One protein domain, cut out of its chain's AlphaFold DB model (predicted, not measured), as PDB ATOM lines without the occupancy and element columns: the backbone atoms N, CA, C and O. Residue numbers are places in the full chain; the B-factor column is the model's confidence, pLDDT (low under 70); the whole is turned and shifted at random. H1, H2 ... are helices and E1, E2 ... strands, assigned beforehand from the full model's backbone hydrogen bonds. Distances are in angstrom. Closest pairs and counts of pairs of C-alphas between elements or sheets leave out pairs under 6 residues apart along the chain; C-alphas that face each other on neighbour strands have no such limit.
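This is residues 339 to 389 of the 395 residues of the protein "G-patch domain-containing protein" of Porphyridium purpureum (UniProt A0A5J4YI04). With little regular structure, this is a flat, loose loop of chain: a small two-stranded ribbon, E1 and E2, at one end, and one short helix, H1, at the other, joined by a short link from E1 to H1 and by one long stretch with no named element, residues 364 to 384, from H1 back to E2. The 51 printed residues hold E1, H1 and E2 in that order, the strands antiparallel; the class is mixed, with only 16 residues in named elements. It is only just loose, close to extended, with a radius of gyration of the C-alphas of 14.4 A and spans of 41 by 25 by 11 A.

E1, residues 343 to 346, is 9.6 A long and begins at C-alpha 343 (161.400, 146.126, 166.884). E2, residues 385 to 388, is 10.0 A long and ends at C-alpha 388 (163.862, 149.133, 164.235). H1, residues 356 to 363, is 10.6 A long.

E1 and E2 are antiparallel at 150 degrees; N 344 and O 387 are within hydrogen-bond range at 2.8 A. Residues 339 to 340 pair antiparallel with residues 343 to 344 of E1. In H1 every O i to N i+4 pair is within hydrogen-bond range.

The C-alphas of Asn 341 and Ala 363, the two farthest apart, are 42.2 A apart. The printed part has no cut. The link H1 to E2 is long, 21 residues. pLDDT is under 70 in residues 339 to 350.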
ATOM      1  N   ILE A 339     161.575 143.907 173.208       63.94
ATOM      2  CA  ILE A 339     161.963 143.719 171.807       63.94
ATOM      3  C   ILE A 339     161.078 142.611 171.241       63.94
ATOM      4  O   ILE A 339     161.157 141.467 171.684       63.94
ATOM      5  N   VAL A 340     160.242 142.945 170.259       63.16
ATOM      6  CA  VAL A 340     159.337 142.000 169.591       63.16
ATOM      7  C   VAL A 340     159.634 142.041 168.095       63.16
ATOM      8  O   VAL A 340     159.579 143.100 167.476       63.16
ATOM      9  N   ASN A 341     159.978 140.893 167.507       66.69
ATOM     10  CA  ASN A 341     160.294 140.744 166.077       66.69
ATOM     11  C   ASN A 341     161.343 141.752 165.547       66.69
ATOM     12  O   ASN A 341     161.198 142.291 164.454       66.69
ATOM     13  N   GLY A 342     162.389 142.043 166.330       65.19
ATOM     14  CA  GLY A 342     163.441 143.001 165.948       65.19
ATOM     15  C   GLY A 342     163.041 144.481 166.040       65.19
ATOM     16  O   GLY A 342     163.848 145.352 165.712       65.19
ATOM     17  N   MET A 343     161.830 144.778 166.521       59.38
ATOM     18  CA  MET A 343     161.400 146.126 166.884       59.38
ATOM     19  C   MET A 343     161.498 146.319 168.399       59.38
ATOM     20  O   MET A 343     160.906 145.559 169.167       59.38
ATOM     21  N   CYS A 344     162.207 147.359 168.830       66.31
ATOM     22  CA  CYS A 344     162.147 147.849 170.202       66.31
ATOM     23  C   CYS A 344     160.850 148.636 170.394       66.31
ATOM     24  O   CYS A 344     160.596 149.606 169.674       66.31
ATOM     25  N   VAL A 345     160.059 148.237 171.386       65.44
ATOM     26  CA  VAL A 345     158.875 148.966 171.838       65.44
ATOM     27  C   VAL A 345     159.246 149.723 173.106       65.44
ATOM     28  O   VAL A 345     159.615 149.113 174.117       65.44
ATOM     29  N   VAL A 346     159.154 151.051 173.041       64.38
ATOM     30  CA  VAL A 346     159.336 151.933 174.198       64.38
ATOM     31  C   VAL A 346     157.955 152.330 174.705       64.38
ATOM     32  O   VAL A 346     157.246 153.098 174.059       64.38
ATOM     33  N   HIS A 347     157.575 151.792 175.860       61.44
ATOM     34  CA  HIS A 347     156.469 152.306 176.654       61.44
ATOM     35  C   HIS A 347     157.031 153.398 177.565       61.44
ATOM     36  O   HIS A 347     157.635 153.104 178.599       61.44
ATOM     37  N   GLU A 348     156.874 154.661 177.164       64.44
ATOM     38  CA  GLU A 348     157.081 155.771 178.093       64.44
ATOM     39  C   GLU A 348     155.955 155.727 179.145       64.44
ATOM     40  O   GLU A 348     154.799 155.426 178.835       64.44
ATOM     41  N   LYS A 349     156.319 155.904 180.419       62.72
ATOM     42  CA  LYS A 349     155.360 155.878 181.532       62.72
ATOM     43  C   LYS A 349     154.446 157.113 181.465       62.72
ATOM     44  O   LYS A 349     154.917 158.163 181.027       62.72
ATOM     45  N   PRO A 350     153.202 157.040 181.975       67.69
ATOM     46  CA  PRO A 350     152.427 158.246 182.253       67.69
ATOM     47  C   PRO A 350     153.195 159.175 183.207       67.69
ATOM     48  O   PRO A 350     154.018 158.718 184.004       67.69
ATOM     49  N   VAL A 351     152.917 160.479 183.119       71.00
ATOM     50  CA  VAL A 351     153.565 161.509 183.941       71.00
ATOM     51  C   VAL A 351     153.315 161.209 185.424       71.00
ATOM     52  O   VAL A 351     152.173 161.232 185.875       71.00
ATOM     53  N   GLU A 352     154.373 160.902 186.176       81.12
ATOM     54  CA  GLU A 352     154.254 160.494 187.581       81.12
ATOM     55  C   GLU A 352     153.751 161.661 188.454       81.12
ATOM     56  O   GLU A 352     154.226 162.791 188.318       81.12
ATOM     57  N   GLU A 353     152.827 161.394 189.385       84.50
ATOM     58  CA  GLU A 353     152.182 162.418 190.235       84.50
ATOM     59  C   GLU A 353     153.170 163.179 191.141       84.50
ATOM     60  O   GLU A 353     152.966 164.332 191.527       84.50
ATOM     61  N   SER A 354     154.282 162.521 191.468       84.19
ATOM     62  CA  SER A 354     155.420 163.078 192.197       84.19
ATOM     63  C   SER A 354     156.181 164.143 191.397       84.19
ATOM     64  O   SER A 354     156.840 164.996 192.002       84.19
ATOM     65  N   SER A 355     156.100 164.109 190.063       86.38
ATOM     66  CA  SER A 355     156.911 164.945 189.180       86.38
ATOM     67  C   SER A 355     156.516 166.430 189.253       86.38
ATOM     68  O   SER A 355     155.332 166.763 189.377       86.38
ATOM     69  N   PRO A 356     157.479 167.363 189.124       85.00
ATOM     70  CA  PRO A 356     157.171 168.791 189.037       85.00
ATOM     71  C   PRO A 356     156.241 169.128 187.862       85.00
ATOM     72  O   PRO A 356     155.344 169.950 188.013       85.00
ATOM     73  N   GLY A 357     156.405 168.444 186.721       87.69
ATOM     74  CA  GLY A 357     155.571 168.637 185.532       87.69
ATOM     75  C   GLY A 357     154.092 168.322 185.772       87.69
ATOM     76  O   GLY A 357     153.236 169.107 185.376       87.69
ATOM     77  N   TYR A 358     153.783 167.241 186.498       89.19
ATOM     78  CA  TYR A 358     152.407 166.914 186.890       89.19
ATOM     79  C   TYR A 358     151.767 168.032 187.726       89.19
ATOM     80  O   TYR A 358     150.662 168.486 187.434       89.19
ATOM     81  N   LYS A 359     152.497 168.541 188.727       89.50
ATOM     82  CA  LYS A 359     152.027 169.635 189.593       89.50
ATOM     83  C   LYS A 359     151.827 170.943 188.824       89.50
ATOM     84  O   LYS A 359     150.868 171.658 189.096       89.50
ATOM     85  N   MET A 360     152.694 171.236 187.852       89.38
ATOM     86  CA  MET A 360     152.531 172.390 186.962       89.38
ATOM     87  C   MET A 360     151.288 172.266 186.076       89.38
ATOM     88  O   MET A 360     150.567 173.247 185.934       89.38
ATOM     89  N   LEU A 361     151.003 171.082 185.523       90.94
ATOM     90  CA  LEU A 361     149.792 170.859 184.726       90.94
ATOM     91  C   LEU A 361     148.524 171.074 185.567       90.94
ATOM     92  O   LEU A 361     147.646 171.827 185.147       90.94
ATOM     93  N   LEU A 362     148.459 170.503 186.778       92.56
ATOM     94  CA  LEU A 362     147.343 170.741 187.706       92.56
ATOM     95  C   LEU A 362     147.151 172.235 188.016       92.56
ATOM     96  O   LEU A 362     146.029 172.735 187.992       92.56
ATOM     97  N   ALA A 363     148.242 172.971 188.258       92.69
ATOM     98  CA  ALA A 363     148.195 174.414 188.506       92.69
ATOM     99  C   ALA A 363     147.727 175.238 187.287       92.69
ATOM    100  O   ALA A 363     147.237 176.352 187.463       92.69
ATOM    101  N   MET A 364     147.834 174.699 186.068       91.00
ATOM    102  CA  MET A 364     147.285 175.292 184.839       91.00
ATOM    103  C   MET A 364     145.815 174.904 184.582       91.00
ATOM    104  O   MET A 364     145.284 175.217 183.519       91.00
ATOM    105  N   GLY A 365     145.152 174.227 185.527       92.38
ATOM    106  CA  GLY A 365     143.754 173.809 185.401       92.38
ATOM    107  C   GLY A 365     143.541 172.509 184.619       92.38
ATOM    108  O   GLY A 365     142.404 172.187 184.284       92.38
ATOM    109  N   TRP A 366     144.599 171.742 184.329       93.06
ATOM    110  CA  TRP A 366     144.440 170.392 183.781       93.06
ATOM    111  C   TRP A 366     143.856 169.448 184.837       93.06
ATOM    112  O   TRP A 366     144.331 169.403 185.972       93.06
ATOM    113  N   ALA A 367     142.851 168.660 184.456       90.31
ATOM    114  CA  ALA A 367     142.300 167.614 185.305       90.31
ATOM    115  C   ALA A 367     143.143 166.332 185.191       90.31
ATOM    116  O   ALA A 367     143.404 165.829 184.097       90.31
ATOM    117  N   ALA A 368     143.557 165.782 186.334       87.25
ATOM    118  CA  ALA A 368     144.362 164.564 186.383       87.25
ATOM    119  C   ALA A 368     143.707 163.411 185.606       87.25
ATOM    120  O   ALA A 368     142.567 163.032 185.871       87.25
ATOM    121  N   GLY A 369     144.452 162.826 184.666       83.75
ATOM    122  CA  GLY A 369     144.001 161.670 183.891       83.75
ATOM    123  C   GLY A 369     143.049 161.985 182.732       83.75
ATOM    124  O   GLY A 369     142.597 161.046 182.082       83.75
ATOM    125  N   THR A 370     142.765 163.259 182.433       89.44
ATOM    126  CA  THR A 370     142.020 163.648 181.223       89.44
ATOM    127  C   THR A 370     142.959 164.021 180.078       89.44
ATOM    128  O   THR A 370     144.135 164.329 180.288       89.44
ATOM    129  N   GLY A 371     142.438 164.034 178.850       89.12
ATOM    130  CA  GLY A 371     143.172 164.556 177.703       89.12
ATOM    131  C   GLY A 371     143.472 166.049 177.846       89.12
ATOM    132  O   GLY A 371     142.837 166.759 178.630       89.12
ATOM    133  N   LEU A 372     144.439 166.534 177.067       88.56
ATOM    134  CA  LEU A 372     144.653 167.967 176.852       88.56
ATOM    135  C   LEU A 372     143.755 168.466 175.705       88.56
ATOM    136  O   LEU A 372     143.382 167.692 174.827       88.56
ATOM    137  N   GLY A 373     143.435 169.760 175.691       89.56
ATOM    138  CA  GLY A 373     142.580 170.389 174.673       89.56
ATOM    139  C   GLY A 373     141.271 170.935 175.248       89.56
ATOM    140  O   GLY A 373     140.944 170.677 176.405       89.56
ATOM    141  N   ALA A 374     140.526 171.695 174.440       87.44
ATOM    142  CA  ALA A 374     139.360 172.466 174.894       87.44
ATOM    143  C   ALA A 374     138.263 171.605 175.550       87.44
ATOM    144  O   ALA A 374     137.668 172.027 176.536       87.44
ATOM    145  N   ASN A 375     138.050 170.385 175.043       90.38
ATOM    146  CA  ASN A 375     137.068 169.428 175.569       90.38
ATOM    147  C   ASN A 375     137.726 168.213 176.256       90.38
ATOM    148  O   ASN A 375     137.110 167.152 176.346       90.38
ATOM    149  N   ALA A 376     138.995 168.328 176.671       88.19
ATOM    150  CA  ALA A 376     139.815 167.223 177.189       88.19
ATOM    151  C   ALA A 376     139.911 165.990 176.252       88.19
ATOM    152  O   ALA A 376     140.084 164.854 176.695       88.19
ATOM    153  N   GLU A 377     139.811 166.233 174.943       89.94
ATOM    154  CA  GLU A 377     139.716 165.237 173.864       89.94
ATOM    155  C   GLU A 377     141.065 164.659 173.391       89.94
ATOM    156  O   GLU A 377     141.088 163.688 172.634       89.94
ATOM    157  N   GLY A 378     142.190 165.244 173.814       87.94
ATOM    158  CA  GLY A 378     143.529 164.781 173.455       87.94
ATOM    159  C   GLY A 378     143.855 163.387 173.994       87.94
ATOM    160  O   GLY A 378     143.345 162.956 175.027       87.94
ATOM    161  N   GLU A 379     144.744 162.672 173.304       85.25
ATOM    162  CA  GLU A 379     145.107 161.310 173.693       85.25
ATOM    163  C   GLU A 379     145.813 161.282 175.063       85.25
ATOM    164  O   GLU A 379     146.839 161.931 175.267       85.25
ATOM    165  N   ILE A 380     145.250 160.522 176.010       82.75
ATOM    166  CA  ILE A 380     145.805 160.325 177.363       82.75
ATOM    167  C   ILE A 380     146.952 159.301 177.336       82.75
ATOM    168  O   ILE A 380     147.902 159.381 178.118       82.75
ATOM    169  N   SER A 381     146.868 158.313 176.440       77.75
ATOM    170  CA  SER A 381     147.933 157.345 176.203       77.75
ATOM    171  C   SER A 381     149.091 157.979 175.441       77.75
ATOM    172  O   SER A 381     148.906 158.638 174.422       77.75
ATOM    173  N   MET A 382     150.318 157.720 175.898       71.75
ATOM    174  CA  MET A 382     151.491 158.047 175.095       71.75
ATOM    175  C   MET A 382     151.560 157.150 173.849       71.75
ATOM    176  O   MET A 382     151.380 155.931 173.967       71.75
ATOM    177  N   PRO A 383     151.874 157.711 172.665       74.88
ATOM    178  CA  PRO A 383     151.951 156.942 171.433       74.88
ATOM    179  C   PRO A 383     153.080 155.909 171.506       74.88
ATOM    180  O   PRO A 383     154.218 156.210 171.874       74.88
ATOM    181  N   VAL A 384     152.778 154.669 171.119       78.31
ATOM    182  CA  VAL A 384     153.734 153.557 171.191       78.31
ATOM    183  C   VAL A 384     154.772 153.668 170.073       78.31
ATOM    184  O   VAL A 384     154.539 153.252 168.934       78.31
ATOM    185  N   LEU A 385     155.952 154.190 170.407       77.06
ATOM    186  CA  LEU A 385     157.064 154.321 169.470       77.06
ATOM    187  C   LEU A 385     157.721 152.958 169.201       77.06
ATOM    188  O   LEU A 385     158.215 152.280 170.108       77.06
ATOM    189  N   ARG A 386     157.743 152.567 167.920       77.00
ATOM    190  CA  ARG A 386     158.410 151.355 167.423       77.00
ATOM    191  C   ARG A 386     159.714 151.724 166.729       77.00
ATOM    192  O   ARG A 386     159.702 152.310 165.649       77.00
ATOM    193  N   TYR A 387     160.835 151.323 167.313       76.44
ATOM    194  CA  TYR A 387     162.161 151.506 166.728       76.44
ATOM    195  C   TYR A 387     162.636 150.208 166.078       76.44
ATOM    196  O   TYR A 387     162.577 149.150 166.701       76.44
ATOM    197  N   ARG A 388     163.157 150.270 164.849       74.44
ATOM    198  CA  ARG A 388     163.862 149.133 164.235       74.44
ATOM    199  C   ARG A 388     165.265 149.028 164.818       74.44
ATOM    200  O   ARG A 388     165.959 150.036 164.934       74.44
ATOM    201  N   VAL A 389     165.698 147.818 165.165       72.81
ATOM    202  CA  VAL A 389     167.069 147.594 165.637       72.81
ATOM    203  C   VAL A 389     168.025 147.540 164.440       72.81
ATOM    204  O   VAL A 389     167.901 146.696 163.554       72.81
TER     205      VAL A 389